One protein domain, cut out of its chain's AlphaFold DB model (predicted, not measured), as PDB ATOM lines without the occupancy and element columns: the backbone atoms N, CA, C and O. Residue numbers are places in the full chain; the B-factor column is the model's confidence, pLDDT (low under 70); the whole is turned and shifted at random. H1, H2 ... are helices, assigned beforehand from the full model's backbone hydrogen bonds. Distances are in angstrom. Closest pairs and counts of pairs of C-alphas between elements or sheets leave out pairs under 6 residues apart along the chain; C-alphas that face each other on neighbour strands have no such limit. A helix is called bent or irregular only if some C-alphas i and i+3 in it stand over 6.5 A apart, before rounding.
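AT A GLANCE: This is residues 96 to 169 and 207 to 245 of the 246 residues of an uncharacterized protein of Penicillium freii (UniProt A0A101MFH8). Start at Arg 96 and you are in a small body: a helical hairpin of H2 and H3, with the short H1 packed on H3 and the long loop of residues 101 to 132 reaching out on the side of H1 away from H3. Beyond a cut, the single long helix H4 sticks out as a free arm, which makes the length of the whole. The printed part has 113 residues with four named helices, H1 to H4 in that order, and no named strand; the class is all helix. It is extended, with a radius of gyration of the C-alphas of 25.4 A and spans of 82 by 39 by 30 A.

HOW THE PARTS SIT: Look first at H1, residues 96 to 100, and H3, residues 148 to 167. They touch, through residues 155 to 159 of H3 alone; their closest C-alphas, those of Leu 98 and Ile 155, are 6.9 A apart. H2, residues 133 to 143, touches H3, with the C-alphas of Ala 142 and Leu 154 closest at 5.0 A. H2 and H3 form a hairpin, running opposite ways at a shallow tilt of 16 degrees. H1 and H2 are only just apart, their closest C-alphas 8.1 A from each other. H4, residues 207 to 243, touches no helix and stands free. In H1, H3 and H4 you will find each backbone O of residue i within hydrogen-bond range of N i+4; in H2, 5 of 7 such pairs are.

IN THESE COORDINATES: Find C-alpha 96 at (128.509, -36.514, 59.772), where the five residues of H1 begin. From Ser 133, H2 runs 15.6 A to Val 143; it is irregular, with C-alphas 134 and 137 lying 7.5 A apart. From Ala 148, H3 runs 27.9 A to Ile 167, at (125.106, -33.094, 74.946). Pick up H4 at Ile 207, (148.710, -45.956, 85.076), and read 54.1 A on to Asp 243, at (199.212, -39.440, 66.852).

THE WHOLE: The C-alphas of Gly 125 and Ser 245 are the two farthest apart, at 82.7 A. Without the free residues 207 to 245, the body has 74 residues and spans 34 by 31 by 19 A. The link from H1 to H2 is long, with 32 residues, and the one from H2 to H3 is tight, with 4. Between Pro 169 and Ile 207 look for the cut: residues 170 to 206 are not printed, and the C-alphas on its two sides are 30.7 A apart. The mean pLDDT of the printed part is 84.3, and residues 166 to 169 and 240 to 245 are under 70.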
ATOM      1  N   ARG A  96     129.487 -35.737  60.552       88.62
ATOM      2  CA  ARG A  96     128.509 -36.514  59.772       88.62
ATOM      3  C   ARG A  96     129.156 -37.632  58.956       88.62
ATOM      4  O   ARG A  96     128.676 -38.755  59.032       88.62
ATOM      5  N   CYS A  97     130.247 -37.354  58.245       90.31
ATOM      6  CA  CYS A  97     131.008 -38.382  57.531       90.31
ATOM      7  C   CYS A  97     131.548 -39.431  58.500       90.31
ATOM      8  O   CYS A  97     131.346 -40.613  58.273       90.31
ATOM      9  N   LEU A  98     132.110 -39.020  59.642       90.12
ATOM     10  CA  LEU A  98     132.573 -39.954  60.671       90.12
ATOM     11  C   LEU A  98     131.440 -40.852  61.212       90.12
ATOM     12  O   LEU A  98     131.687 -41.994  61.585       90.12
ATOM     13  N   ARG A  99     130.189 -40.366  61.234       89.75
ATOM     14  CA  ARG A  99     129.018 -41.192  61.575       89.75
ATOM     15  C   ARG A  99     128.687 -42.191  60.464       89.75
ATOM     16  O   ARG A  99     128.441 -43.349  60.770       89.75
ATOM     17  N   HIS A 100     128.716 -41.760  59.206       90.00
ATOM     18  CA  HIS A 100     128.486 -42.620  58.041       90.00
ATOM     19  C   HIS A 100     129.576 -43.703  57.893       90.00
ATOM     20  O   HIS A 100     129.260 -44.856  57.614       90.00
ATOM     21  N   MET A 101     130.832 -43.385  58.237       89.38
ATOM     22  CA  MET A 101     131.951 -44.340  58.292       89.38
ATOM     23  C   MET A 101     131.759 -45.486  59.303       89.38
ATOM     24  O   MET A 101     132.498 -46.465  59.256       89.38
ATOM     25  N   LYS A 102     130.780 -45.401  60.219       84.94
ATOM     26  CA  LYS A 102     130.391 -46.535  61.074       84.94
ATOM     27  C   LYS A 102     129.787 -47.680  60.248       84.94
ATOM     28  O   LYS A 102     130.008 -48.837  60.587       84.94
ATOM     29  N   GLN A 103     129.003 -47.340  59.225       85.38
ATOM     30  CA  GLN A 103     128.305 -48.280  58.338       85.38
ATOM     31  C   GLN A 103     129.133 -48.580  57.081       85.38
ATOM     32  O   GLN A 103     129.184 -49.723  56.648       85.38
ATOM     33  N   HIS A 104     129.840 -47.577  56.549       85.75
ATOM     34  CA  HIS A 104     130.663 -47.694  55.343       85.75
ATOM     35  C   HIS A 104     132.119 -47.327  55.678       85.75
ATOM     36  O   HIS A 104     132.506 -46.166  55.514       85.75
ATOM     37  N   PRO A 105     132.932 -48.263  56.208       80.81
ATOM     38  CA  PRO A 105     134.268 -47.965  56.738       80.81
ATOM     39  C   PRO A 105     135.236 -47.377  55.699       80.81
ATOM     40  O   PRO A 105     136.188 -46.692  56.081       80.81
ATOM     41  N   ASP A 106     134.969 -47.589  54.413       81.38
ATOM     42  CA  ASP A 106     135.776 -47.111  53.285       81.38
ATOM     43  C   ASP A 106     135.339 -45.726  52.770       81.38
ATOM     44  O   ASP A 106     135.945 -45.172  51.856       81.38
ATOM     45  N   HIS A 107     134.314 -45.114  53.376       85.62
ATOM     46  CA  HIS A 107     133.867 -43.770  53.014       85.62
ATOM     47  C   HIS A 107     134.945 -42.705  53.290       85.62
ATOM     48  O   HIS A 107     135.321 -42.461  54.439       85.62
ATOM     49  N   VAL A 108     135.366 -41.994  52.240       85.06
ATOM     50  CA  VAL A 108     136.322 -40.878  52.320       85.06
ATOM     51  C   VAL A 108     135.591 -39.530  52.321       85.06
ATOM     52  O   VAL A 108     134.804 -39.212  51.430       85.06
ATOM     53  N   CYS A 109     135.879 -38.692  53.320       87.44
ATOM     54  CA  CYS A 109     135.317 -37.345  53.434       87.44
ATOM     55  C   CYS A 109     136.154 -36.317  52.655       87.44
ATOM     56  O   CYS A 109     136.989 -35.629  53.238       87.44
ATOM     57  N   VAL A 110     135.893 -36.159  51.359       87.62
ATOM     58  CA  VAL A 110     136.579 -35.153  50.527       87.62
ATOM     59  C   VAL A 110     135.943 -33.770  50.697       87.62
ATOM     60  O   VAL A 110     134.746 -33.606  50.446       87.62
ATOM     61  N   LEU A 111     136.731 -32.773  51.114       84.44
ATOM     62  CA  LEU A 111     136.353 -31.354  51.147       84.44
ATOM     63  C   LEU A 111     137.036 -30.623  49.976       84.44
ATOM     64  O   LEU A 111     138.255 -30.473  50.023       84.44
ATOM     65  N   PRO A 112     136.299 -30.171  48.943       80.94
ATOM     66  CA  PRO A 112     136.898 -29.447  47.822       80.94
ATOM     67  C   PRO A 112     137.549 -28.126  48.246       80.94
ATOM     68  O   PRO A 112     137.075 -27.452  49.166       80.94
ATOM     69  N   THR A 113     138.604 -27.720  47.540       79.56
ATOM     70  CA  THR A 113     139.302 -26.448  47.764       79.56
ATOM     71  C   THR A 113     138.329 -25.268  47.685       79.56
ATOM     72  O   THR A 113     137.554 -25.151  46.741       79.56
ATOM     73  N   GLY A 114     138.336 -24.401  48.703       75.38
ATOM     74  CA  GLY A 114     137.419 -23.256  48.803       75.38
ATOM     75  C   GLY A 114     135.973 -23.594  49.204       75.38
ATOM     76  O   GLY A 114     135.198 -22.681  49.490       75.38
ATOM     77  N   ALA A 115     135.587 -24.873  49.291       79.69
ATOM     78  CA  ALA A 115     134.235 -25.265  49.681       79.69
ATOM     79  C   ALA A 115     134.041 -25.296  51.208       79.69
ATOM     80  O   ALA A 115     134.914 -25.681  51.982       79.69
ATOM     81  N   THR A 116     132.827 -24.965  51.660       79.94
ATOM     82  CA  THR A 116     132.414 -25.080  53.076       79.94
ATOM     83  C   THR A 116     131.739 -26.420  53.407       79.94
ATOM     84  O   THR A 116     131.349 -26.666  54.554       79.94
ATOM     85  N   ARG A 117     131.566 -27.293  52.405       85.88
ATOM     86  CA  ARG A 117     130.850 -28.574  52.485       85.88
ATOM     87  C   ARG A 117     131.625 -29.655  51.734       85.88
ATOM     88  O   ARG A 117     132.071 -29.419  50.620       85.88
ATOM     89  N   CYS A 118     131.750 -30.835  52.334       88.50
ATOM     90  CA  CYS A 118     132.329 -32.017  51.703       88.50
ATOM     91  C   CYS A 118     131.342 -32.678  50.732       88.50
ATOM     92  O   CYS A 118     130.128 -32.477  50.852       88.50
ATOM     93  N   ASN A 119     131.849 -33.538  49.850       88.38
ATOM     94  CA  ASN A 119     131.065 -34.214  48.806       88.38
ATOM     95  C   ASN A 119     129.883 -35.038  49.359       88.38
ATOM     96  O   ASN A 119     128.867 -35.175  48.695       88.38
ATOM     97  N   PHE A 120     129.960 -35.521  50.604       89.00
ATOM     98  CA  PHE A 120     128.843 -36.200  51.283       89.00
ATOM     99  C   PHE A 120     127.772 -35.243  51.834       89.00
ATOM    100  O   PHE A 120     126.589 -35.576  51.904       89.00
ATOM    101  N   CYS A 121     128.179 -34.056  52.289       89.19
ATOM    102  CA  CYS A 121     127.280 -33.088  52.918       89.19
ATOM    103  C   CYS A 121     126.630 -32.136  51.902       89.19
ATOM    104  O   CYS A 121     125.523 -31.661  52.156       89.19
ATOM    105  N   ALA A 122     127.298 -31.863  50.776       88.38
ATOM    106  CA  ALA A 122     126.831 -30.919  49.766       88.38
ATOM    107  C   ALA A 122     125.503 -31.336  49.090       88.38
ATOM    108  O   ALA A 122     124.586 -30.513  49.149       88.38
ATOM    109  N   PRO A 123     125.317 -32.577  48.579       87.69
ATOM    110  CA  PRO A 123     124.056 -33.000  47.950       87.69
ATOM    111  C   PRO A 123     122.870 -32.964  48.917       87.69
ATOM    112  O   PRO A 123     121.762 -32.609  48.545       87.69
ATOM    113  N   LYS A 124     123.115 -33.251  50.203       86.12
ATOM    114  CA  LYS A 124     122.087 -33.230  51.257       86.12
ATOM    115  C   LYS A 124     121.743 -31.808  51.736       86.12
ATOM    116  O   LYS A 124     121.014 -31.655  52.712       86.12
ATOM    117  N   GLY A 125     122.338 -30.767  51.145       83.75
ATOM    118  CA  GLY A 125     122.134 -29.361  51.511       83.75
ATOM    119  C   GLY A 125     122.672 -28.950  52.893       83.75
ATOM    120  O   GLY A 125     122.540 -27.787  53.279       83.75
ATOM    121  N   ARG A 126     123.295 -29.861  53.659       82.88
ATOM    122  CA  ARG A 126     123.633 -29.641  55.079       82.88
ATOM    123  C   ARG A 126     125.092 -29.153  55.249       82.88
ATOM    124  O   ARG A 126     125.987 -29.669  54.589       82.88
ATOM    125  N   PRO A 127     125.407 -28.226  56.177       83.00
ATOM    126  CA  PRO A 127     126.777 -27.718  56.378       83.00
ATOM    127  C   PRO A 127     127.681 -28.727  57.102       83.00
ATOM    128  O   PRO A 127     127.207 -29.418  58.005       83.00
ATOM    129  N   CYS A 128     128.977 -28.805  56.782       86.88
ATOM    130  CA  CYS A 128     129.898 -29.714  57.478       86.88
ATOM    131  C   CYS A 128     130.021 -29.396  58.975       86.88
ATOM    132  O   CYS A 128     130.366 -28.285  59.372       86.88
ATOM    133  N   LEU A 129     129.801 -30.406  59.820       85.12
ATOM    134  CA  LEU A 129     130.005 -30.290  61.263       85.12
ATOM    135  C   LEU A 129     131.482 -30.536  61.595       85.12
ATOM    136  O   LEU A 129     131.955 -31.668  61.488       85.12
ATOM    137  N   ARG A 130     132.211 -29.488  61.996       83.38
ATOM    138  CA  ARG A 130     133.613 -29.606  62.434       83.38
ATOM    139  C   ARG A 130     133.731 -30.523  63.657       83.38
ATOM    140  O   ARG A 130     132.889 -30.487  64.553       83.38
ATOM    141  N   LEU A 131     134.793 -31.326  63.704       85.00
ATOM    142  CA  LEU A 131     135.131 -32.118  64.888       85.00
ATOM    143  C   LEU A 131     135.699 -31.211  65.999       85.00
ATOM    144  O   LEU A 131     136.540 -30.362  65.694       85.00
ATOM    145  N   PRO A 132     135.323 -31.404  67.279       81.44
ATOM    146  CA  PRO A 132     136.012 -30.775  68.407       81.44
ATOM    147  C   PRO A 132     137.499 -31.158  68.456       81.44
ATOM    148  O   PRO A 132     137.824 -32.337  68.324       81.44
ATOM    149  N   SER A 133     138.402 -30.212  68.732       82.00
ATOM    150  CA  SER A 133     139.857 -30.466  68.743       82.00
ATOM    151  C   SER A 133     140.267 -31.609  69.683       82.00
ATOM    152  O   SER A 133     141.092 -32.446  69.332       82.00
ATOM    153  N   ALA A 134     139.591 -31.740  70.830       79.00
ATOM    154  CA  ALA A 134     139.798 -32.826  71.795       79.00
ATOM    155  C   ALA A 134     139.534 -34.248  71.243       79.00
ATOM    156  O   ALA A 134     139.916 -35.238  71.872       79.00
ATOM    157  N   VAL A 135     138.879 -34.384  70.083       84.69
ATOM    158  CA  VAL A 135     138.686 -35.680  69.415       84.69
ATOM    159  C   VAL A 135     139.543 -35.877  68.163       84.69
ATOM    160  O   VAL A 135     139.558 -36.996  67.661       84.69
ATOM    161  N   HIS A 136     140.298 -34.874  67.696       84.81
ATOM    162  CA  HIS A 136     141.069 -34.935  66.440       84.81
ATOM    163  C   HIS A 136     142.040 -36.118  66.395       84.81
ATOM    164  O   HIS A 136     141.874 -36.994  65.556       84.81
ATOM    165  N   ALA A 137     142.955 -36.238  67.362       83.75
ATOM    166  CA  ALA A 137     143.895 -37.367  67.431       83.75
ATOM    167  C   ALA A 137     143.201 -38.744  67.535       83.75
ATOM    168  O   ALA A 137     143.736 -39.763  67.104       83.75
ATOM    169  N   ASN A 138     141.982 -38.799  68.087       86.25
ATOM    170  CA  ASN A 138     141.198 -40.036  68.124       86.25
ATOM    171  C   ASN A 138     140.547 -40.333  66.767       86.25
ATOM    172  O   ASN A 138     140.444 -41.499  66.406       86.25
ATOM    173  N   ALA A 139     140.135 -39.304  66.025       87.94
ATOM    174  CA  ALA A 139     139.599 -39.434  64.677       87.94
ATOM    175  C   ALA A 139     140.681 -39.862  63.674       87.94
ATOM    176  O   ALA A 139     140.417 -40.786  62.917       87.94
ATOM    177  N   ILE A 140     141.899 -39.300  63.734       88.81
ATOM    178  CA  ILE A 140     143.045 -39.764  62.919       88.81
ATOM    179  C   ILE A 140     143.264 -41.266  63.151       88.81
ATOM    180  O   ILE A 140     143.119 -42.064  62.230       88.81
ATOM    181  N   ARG A 141     143.486 -41.671  64.412       86.75
ATOM    182  CA  ARG A 141     143.682 -43.088  64.775       86.75
ATOM    183  C   ARG A 141     142.516 -43.992  64.379       86.75
ATOM    184  O   ARG A 141     142.743 -45.161  64.108       86.75
ATOM    185  N   ALA A 142     141.283 -43.487  64.380       88.50
ATOM    186  CA  ALA A 142     140.124 -44.255  63.942       88.50
ATOM    187  C   ALA A 142     140.098 -44.434  62.417       88.50
ATOM    188  O   ALA A 142     139.810 -45.528  61.953       88.50
ATOM    189  N   VAL A 143     140.412 -43.392  61.639       87.75
ATOM    190  CA  VAL A 143     140.404 -43.440  60.166       87.75
ATOM    191  C   VAL A 143     141.520 -44.340  59.627       87.75
ATOM    192  O   VAL A 143     141.251 -45.127  58.722       87.75
ATOM    193  N   SER A 144     142.718 -44.267  60.217       86.75
ATOM    194  CA  SER A 144     143.901 -45.060  59.843       86.75
ATOM    195  C   SER A 144     143.919 -46.490  60.406       86.75
ATOM    196  O   SER A 144     144.894 -47.209  60.205       86.75
ATOM    197  N   ALA A 145     142.901 -46.907  61.165       85.62
ATOM    198  CA  ALA A 145     142.879 -48.241  61.756       85.62
ATOM    199  C   ALA A 145     142.466 -49.313  60.740       85.62
ATOM    200  O   ALA A 145     141.458 -49.180  60.048       85.62
ATOM    201  N   HIS A 146     143.196 -50.424  60.751       81.25
ATOM    202  CA  HIS A 146     142.863 -51.659  60.048       81.25
ATOM    203  C   HIS A 146     143.027 -52.828  61.035       81.25
ATOM    204  O   HIS A 146     143.953 -52.776  61.844       81.25
ATOM    205  N   PRO A 147     142.169 -53.868  60.999       84.50
ATOM    206  CA  PRO A 147     141.080 -54.112  60.045       84.50
ATOM    207  C   PRO A 147     139.807 -53.279  60.310       84.50
ATOM    208  O   PRO A 147     139.684 -52.578  61.317       84.50
ATOM    209  N   ALA A 148     138.823 -53.377  59.407       81.50
ATOM    210  CA  ALA A 148     137.572 -52.604  59.448       81.50
ATOM    211  C   ALA A 148     136.757 -52.766  60.755       81.50
ATOM    212  O   ALA A 148     136.074 -51.836  61.188       81.50
ATOM    213  N   THR A 149     136.868 -53.911  61.433       83.75
ATOM    214  CA  THR A 149     136.251 -54.161  62.749       83.75
ATOM    215  C   THR A 149     136.872 -53.308  63.863       83.75
ATOM    216  O   THR A 149     136.161 -52.789  64.724       83.75
ATOM    217  N   GLN A 150     138.189 -53.085  63.827       85.31
ATOM    218  CA  GLN A 150     138.879 -52.183  64.751       85.31
ATOM    219  C   GLN A 150     138.564 -50.714  64.427       85.31
ATOM    220  O   GLN A 150     138.323 -49.918  65.340       85.31
ATOM    221  N   LYS A 151     138.493 -50.375  63.132       86.12
ATOM    222  CA  LYS A 151     138.071 -49.060  62.622       86.12
ATOM    223  C   LYS A 151     136.694 -48.660  63.146       86.12
ATOM    224  O   LYS A 151     136.566 -47.610  63.776       86.12
ATOM    225  N   SER A 152     135.680 -49.513  62.985       86.31
ATOM    226  CA  SER A 152     134.316 -49.224  63.453       86.31
ATOM    227  C   SER A 152     134.237 -49.088  64.985       86.31
ATOM    228  O   SER A 152     133.596 -48.162  65.492       86.31
ATOM    229  N   ALA A 153     134.959 -49.923  65.741       87.88
ATOM    230  CA  ALA A 153     135.048 -49.819  67.201       87.88
ATOM    231  C   ALA A 153     135.692 -48.498  67.668       87.88
ATOM    232  O   ALA A 153     135.227 -47.881  68.635       87.88
ATOM    233  N   LEU A 154     136.738 -48.027  66.981       90.12
ATOM    234  CA  LEU A 154     137.365 -46.734  67.261       90.12
ATOM    235  C   LEU A 154     136.455 -45.568  66.860       90.12
ATOM    236  O   LEU A 154     136.267 -44.661  67.671       90.12
ATOM    237  N   ILE A 155     135.813 -45.620  65.688       90.75
ATOM    238  CA  ILE A 155     134.811 -44.636  65.246       90.75
ATOM    239  C   ILE A 155     133.698 -44.492  66.292       90.75
ATOM    240  O   ILE A 155     133.402 -43.370  66.708       90.75
ATOM    241  N   ASN A 156     133.151 -45.598  66.808       90.25
ATOM    242  CA  ASN A 156     132.158 -45.575  67.888       90.25
ATOM    243  C   ASN A 156     132.685 -44.838  69.137       90.25
ATOM    244  O   ASN A 156     132.022 -43.928  69.639       90.25
ATOM    245  N   LYS A 157     133.916 -45.132  69.591       89.75
ATOM    246  CA  LYS A 157     134.556 -44.414  70.717       89.75
ATOM    247  C   LYS A 157     134.701 -42.907  70.451       89.75
ATOM    248  O   LYS A 157     134.552 -42.114  71.387       89.75
ATOM    249  N   VAL A 158     134.974 -42.489  69.210       90.00
ATOM    250  CA  VAL A 158     135.029 -41.065  68.832       90.00
ATOM    251  C   VAL A 158     133.634 -40.435  68.841       90.00
ATOM    252  O   VAL A 158     133.455 -39.374  69.442       90.00
ATOM    253  N   LEU A 159     132.630 -41.093  68.259       90.12
ATOM    254  CA  LEU A 159     131.243 -40.617  68.230       90.12
ATOM    255  C   LEU A 159     130.674 -40.426  69.647       90.12
ATOM    256  O   LEU A 159     130.114 -39.366  69.930       90.12
ATOM    257  N   SER A 160     130.914 -41.358  70.573       87.88
ATOM    258  CA  SER A 160     130.513 -41.217  71.986       87.88
ATOM    259  C   SER A 160     131.272 -40.111  72.735       87.88
ATOM    260  O   SER A 160     130.786 -39.582  73.740       87.88
ATOM    261  N   ARG A 161     132.475 -39.723  72.285       85.44
ATOM    262  CA  ARG A 161     133.163 -38.517  72.789       85.44
ATOM    263  C   ARG A 161     132.508 -37.253  72.229       85.44
ATOM    264  O   ARG A 161     132.178 -36.371  73.014       85.44
ATOM    265  N   ILE A 162     132.241 -37.189  70.923       85.19
ATOM    266  CA  ILE A 162     131.540 -36.060  70.279       85.19
ATOM    267  C   ILE A 162     130.173 -35.829  70.932       85.19
ATOM    268  O   ILE A 162     129.876 -34.701  71.319       85.19
ATOM    269  N   GLN A 163     129.380 -36.885  71.134       82.81
ATOM    270  CA  GLN A 163     128.098 -36.809  71.837       82.81
ATOM    271  C   GLN A 163     128.252 -36.180  73.227       82.81
ATOM    272  O   GLN A 163     127.514 -35.256  73.539       82.81
ATOM    273  N   ARG A 164     129.252 -36.565  74.032       77.25
ATOM    274  CA  ARG A 164     129.499 -35.926  75.342       77.25
ATOM    275  C   ARG A 164     129.850 -34.435  75.257       77.25
ATOM    276  O   ARG A 164     129.520 -33.700  76.185       77.25
ATOM    277  N   TYR A 165     130.481 -33.971  74.176       70.56
ATOM    278  CA  TYR A 165     130.743 -32.540  73.962       70.56
ATOM    279  C   TYR A 165     129.515 -31.768  73.456       70.56
ATOM    280  O   TYR A 165     129.348 -30.610  73.829       70.56
ATOM    281  N   VAL A 166     128.648 -32.395  72.655       64.94
ATOM    282  CA  VAL A 166     127.409 -31.783  72.130       64.94
ATOM    283  C   VAL A 166     126.280 -31.789  73.171       64.94
ATOM    284  O   VAL A 166     125.545 -30.814  73.289       64.94
ATOM    285  N   ILE A 167     126.161 -32.871  73.946       54.25
ATOM    286  CA  ILE A 167     125.106 -33.094  74.946       54.25
ATOM    287  C   ILE A 167     125.438 -32.418  76.283       54.25
ATOM    288  O   ILE A 167     124.527 -32.201  77.076       54.25
ATOM    289  N   ARG A 168     126.700 -32.021  76.545       49.09
ATOM    290  CA  ARG A 168     127.057 -31.213  77.729       49.09
ATOM    291  C   ARG A 168     126.183 -29.949  77.748       49.09
ATOM    292  O   ARG A 168     126.410 -29.054  76.930       49.09
ATOM    293  N   PRO A 169     125.178 -29.841  78.640       46.06
ATOM    294  CA  PRO A 169     124.162 -28.823  78.455       46.06
ATOM    295  C   PRO A 169     124.747 -27.439  78.709       46.06
ATOM    296  O   PRO A 169     125.516 -27.246  79.655       46.06
ATOM    297  N   ILE A 207     147.514 -46.529  84.440       91.75
ATOM    298  CA  ILE A 207     148.710 -45.956  85.076       91.75
ATOM    299  C   ILE A 207     149.889 -46.938  85.035       91.75
ATOM    300  O   ILE A 207     151.022 -46.500  84.846       91.75
ATOM    301  N   LYS A 208     149.646 -48.247  85.196       91.25
ATOM    302  CA  LYS A 208     150.690 -49.277  85.063       91.25
ATOM    303  C   LYS A 208     151.253 -49.323  83.647       91.25
ATOM    304  O   LYS A 208     152.446 -49.110  83.495       91.25
ATOM    305  N   ASN A 209     150.398 -49.439  82.630       89.25
ATOM    306  CA  ASN A 209     150.838 -49.493  81.233       89.25
ATOM    307  C   ASN A 209     151.721 -48.290  80.853       89.25
ATOM    308  O   ASN A 209     152.760 -48.468  80.231       89.25
ATOM    309  N   VAL A 210     151.360 -47.072  81.283       93.25
ATOM    310  CA  VAL A 210     152.179 -45.868  81.035       93.25
ATOM    311  C   VAL A 210     153.535 -45.932  81.752       93.25
ATOM    312  O   VAL A 210     154.530 -45.458  81.213       93.25
ATOM    313  N   ARG A 211     153.615 -46.523  82.951       90.75
ATOM    314  CA  ARG A 211     154.901 -46.742  83.639       90.75
ATOM    315  C   ARG A 211     155.763 -47.774  82.918       90.75
ATOM    316  O   ARG A 211     156.965 -47.555  82.807       90.75
ATOM    317  N   ASP A 212     155.155 -48.844  82.420       91.44
ATOM    318  CA  ASP A 212     155.853 -49.903  81.690       91.44
ATOM    319  C   ASP A 212     156.377 -49.381  80.334       91.44
ATOM    320  O   ASP A 212     157.520 -49.647  79.966       91.44
ATOM    321  N   GLU A 213     155.595 -48.543  79.637       91.69
ATOM    322  CA  GLU A 213     156.026 -47.807  78.436       91.69
ATOM    323  C   GLU A 213     157.204 -46.860  78.732       91.69
ATOM    324  O   GLU A 213     158.191 -46.866  77.997       91.69
ATOM    325  N   ILE A 214     157.142 -46.080  79.821       93.06
ATOM    326  CA  ILE A 214     158.245 -45.196  80.240       93.06
ATOM    327  C   ILE A 214     159.509 -46.007  80.547       93.06
ATOM    328  O   ILE A 214     160.583 -45.644  80.076       93.06
ATOM    329  N   ALA A 215     159.395 -47.115  81.284       91.12
ATOM    330  CA  ALA A 215     160.534 -47.977  81.601       91.12
ATOM    331  C   ALA A 215     161.180 -48.564  80.333       91.12
ATOM    332  O   ALA A 215     162.400 -48.530  80.195       91.12
ATOM    333  N   ALA A 216     160.373 -49.025  79.371       88.38
ATOM    334  CA  ALA A 216     160.868 -49.538  78.094       88.38
ATOM    335  C   ALA A 216     161.591 -48.466  77.254       88.38
ATOM    336  O   ALA A 216     162.575 -48.777  76.579       88.38
ATOM    337  N   VAL A 217     161.133 -47.207  77.302       93.56
ATOM    338  CA  VAL A 217     161.834 -46.076  76.672       93.56
ATOM    339  C   VAL A 217     163.148 -45.781  77.395       93.56
ATOM    340  O   VAL A 217     164.172 -45.679  76.723       93.56
ATOM    341  N   SER A 218     163.158 -45.712  78.731       92.81
ATOM    342  CA  SER A 218     164.385 -45.484  79.509       92.81
ATOM    343  C   SER A 218     165.457 -46.534  79.212       92.81
ATOM    344  O   SER A 218     166.567 -46.161  78.847       92.81
ATOM    345  N   CYS A 219     165.122 -47.829  79.251       91.56
ATOM    346  CA  CYS A 219     166.089 -48.896  78.967       91.56
ATOM    347  C   CYS A 219     166.636 -48.847  77.529       91.56
ATOM    348  O   CYS A 219     167.788 -49.208  77.295       91.56
ATOM    349  N   ARG A 220     165.836 -48.390  76.551       90.25
ATOM    350  CA  ARG A 220     166.324 -48.166  75.180       90.25
ATOM    351  C   ARG A 220     167.308 -47.001  75.126       90.25
ATOM    352  O   ARG A 220     168.364 -47.146  74.524       90.25
ATOM    353  N   VAL A 221     166.973 -45.873  75.753       93.31
ATOM    354  CA  VAL A 221     167.843 -44.686  75.790       93.31
ATOM    355  C   VAL A 221     169.157 -45.000  76.508       93.31
ATOM    356  O   VAL A 221     170.213 -44.627  76.011       93.31
ATOM    357  N   GLU A 222     169.120 -45.740  77.617       95.38
ATOM    358  CA  GLU A 222     170.318 -46.221  78.321       95.38
ATOM    359  C   GLU A 222     171.212 -47.075  77.406       95.38
ATOM    360  O   GLU A 222     172.418 -46.840  77.338       95.38
ATOM    361  N   TRP A 223     170.630 -48.005  76.638       95.00
ATOM    362  CA  TRP A 223     171.372 -48.824  75.674       95.00
ATOM    363  C   TRP A 223     171.957 -48.008  74.508       95.00
ATOM    364  O   TRP A 223     173.104 -48.228  74.123       95.00
ATOM    365  N   GLU A 224     171.204 -47.049  73.960       94.25
ATOM    366  CA  GLU A 224     171.676 -46.156  72.889       94.25
ATOM    367  C   GLU A 224     172.816 -45.245  73.381       94.25
ATOM    368  O   GLU A 224     173.829 -45.095  72.694       94.25
ATOM    369  N   VAL A 225     172.710 -44.702  74.600       94.75
ATOM    370  CA  VAL A 225     173.775 -43.918  75.248       94.75
ATOM    371  C   VAL A 225     175.009 -44.777  75.511       94.75
ATOM    372  O   VAL A 225     176.120 -44.329  75.220       94.75
ATOM    373  N   GLN A 226     174.849 -46.011  75.999       94.06
ATOM    374  CA  GLN A 226     175.973 -46.928  76.191       94.06
ATOM    375  C   GLN A 226     176.673 -47.220  74.856       94.06
ATOM    376  O   GLN A 226     177.887 -47.060  74.765       94.06
ATOM    377  N   LYS A 227     175.916 -47.541  73.800       94.19
ATOM    378  CA  LYS A 227     176.438 -47.769  72.442       94.19
ATOM    379  C   LYS A 227     177.247 -46.591  71.897       94.19
ATOM    380  O   LYS A 227     178.305 -46.793  71.304       94.19
ATOM    381  N   LEU A 228     176.750 -45.369  72.084       93.62
ATOM    382  CA  LEU A 228     177.450 -44.152  71.668       93.62
ATOM    383  C   LEU A 228     178.700 -43.892  72.518       93.62
ATOM    384  O   LEU A 228     179.713 -43.460  71.980       93.62
ATOM    385  N   THR A 229     178.650 -44.192  73.817       93.50
ATOM    386  CA  THR A 229     179.797 -44.053  74.731       93.50
ATOM    387  C   THR A 229     180.905 -45.048  74.382       93.50
ATOM    388  O   THR A 229     182.064 -44.657  74.297       93.50
ATOM    389  N   GLU A 230     180.555 -46.309  74.106       92.31
ATOM    390  CA  GLU A 230     181.480 -47.334  73.605       92.31
ATOM    391  C   GLU A 230     182.166 -46.864  72.312       92.31
ATOM    392  O   GLU A 230     183.394 -46.836  72.257       92.31
ATOM    393  N   ARG A 231     181.402 -46.387  71.315       90.44
ATOM    394  CA  ARG A 231     181.991 -45.921  70.046       90.44
ATOM    395  C   ARG A 231     182.829 -44.643  70.188       90.44
ATOM    396  O   ARG A 231     183.784 -44.471  69.439       90.44
ATOM    397  N   LEU A 232     182.496 -43.753  71.125       92.75
ATOM    398  CA  LEU A 232     183.319 -42.576  71.425       92.75
ATOM    399  C   LEU A 232     184.666 -42.970  72.044       92.75
ATOM    400  O   LEU A 232     185.681 -42.405  71.651       92.75
ATOM    401  N   MET A 233     184.691 -43.953  72.950       90.88
ATOM    402  CA  MET A 233     185.948 -44.469  73.506       90.88
ATOM    403  C   MET A 233     186.799 -45.172  72.440       90.88
ATOM    404  O   MET A 233     188.001 -44.935  72.393       90.88
ATOM    405  N   GLU A 234     186.187 -45.970  71.553       87.19
ATOM    406  CA  GLU A 234     186.888 -46.578  70.406       87.19
ATOM    407  C   GLU A 234     187.568 -45.510  69.532       87.19
ATOM    408  O   GLU A 234     188.766 -45.604  69.272       87.19
ATOM    409  N   LEU A 235     186.837 -44.457  69.146       87.00
ATOM    410  CA  LEU A 235     187.369 -43.360  68.328       87.00
ATOM    411  C   LEU A 235     188.501 -42.592  69.028       87.00
ATOM    412  O   LEU A 235     189.487 -42.261  68.379       87.00
ATOM    413  N   GLN A 236     188.401 -42.349  70.340       80.56
ATOM    414  CA  GLN A 236     189.485 -41.720  71.106       80.56
ATOM    415  C   GLN A 236     190.756 -42.581  71.115       80.56
ATOM    416  O   GLN A 236     191.852 -42.049  70.962       80.56
ATOM    417  N   THR A 237     190.623 -43.907  71.239       77.38
ATOM    418  CA  THR A 237     191.783 -44.810  71.154       77.38
ATOM    419  C   THR A 237     192.348 -44.947  69.738       77.38
ATOM    420  O   THR A 237     193.552 -45.139  69.601       77.38
ATOM    421  N   GLU A 238     191.517 -44.830  68.694       76.06
ATOM    422  CA  GLU A 238     191.972 -44.769  67.296       76.06
ATOM    423  C   GLU A 238     192.805 -43.480  67.064       76.06
ATOM    424  O   GLU A 238     193.915 -43.558  66.540       76.06
ATOM    425  N   GLU A 239     192.334 -42.321  67.546       70.56
ATOM    426  CA  GLU A 239     192.995 -41.007  67.406       70.56
ATOM    427  C   GLU A 239     194.331 -40.921  68.181       70.56
ATOM    428  O   GLU A 239     195.352 -40.545  67.604       70.56
ATOM    429  N   GLU A 240     194.379 -41.362  69.448       67.69
ATOM    430  CA  GLU A 240     195.631 -41.420  70.233       67.69
ATOM    431  C   GLU A 240     196.683 -42.365  69.619       67.69
ATOM    432  O   GLU A 240     197.888 -42.170  69.806       67.69
ATOM    433  N   GLN A 241     196.254 -43.398  68.889       62.59
ATOM    434  CA  GLN A 241     197.155 -44.379  68.284       62.59
ATOM    435  C   GLN A 241     197.723 -43.912  66.930       62.59
ATOM    436  O   GLN A 241     198.854 -44.279  66.595       62.59
ATOM    437  N   GLU A 242     196.996 -43.077  66.180       61.28
ATOM    438  CA  GLU A 242     197.525 -42.402  64.986       61.28
ATOM    439  C   GLU A 242     198.558 -41.322  65.357       61.28
ATOM    440  O   GLU A 242     199.641 -41.306  64.769       61.28
ATOM    441  N   ASP A 243     198.300 -40.507  66.388       58.84
ATOM    442  CA  ASP A 243     199.212 -39.440  66.852       58.84
ATOM    443  C   ASP A 243     200.550 -39.983  67.409       58.84
ATOM    444  O   ASP A 243     201.586 -39.326  67.328       58.84
ATOM    445  N   LEU A 244     200.560 -41.214  67.939       59.72
ATOM    446  CA  LEU A 244     201.776 -41.925  68.373       59.72
ATOM    447  C   LEU A 244     202.532 -42.632  67.231       59.72
ATOM    448  O   LEU A 244     203.608 -43.189  67.467       59.72
ATOM    449  N   SER A 245     201.971 -42.647  66.019       56.75
ATOM    450  CA  SER A 245     202.512 -43.347  64.845       56.75
ATOM    451  C   SER A 245     203.075 -42.403  63.767       56.75
ATOM    452  O   SER A 245     203.519 -42.889  62.721       56.75
TER     453      SER A 245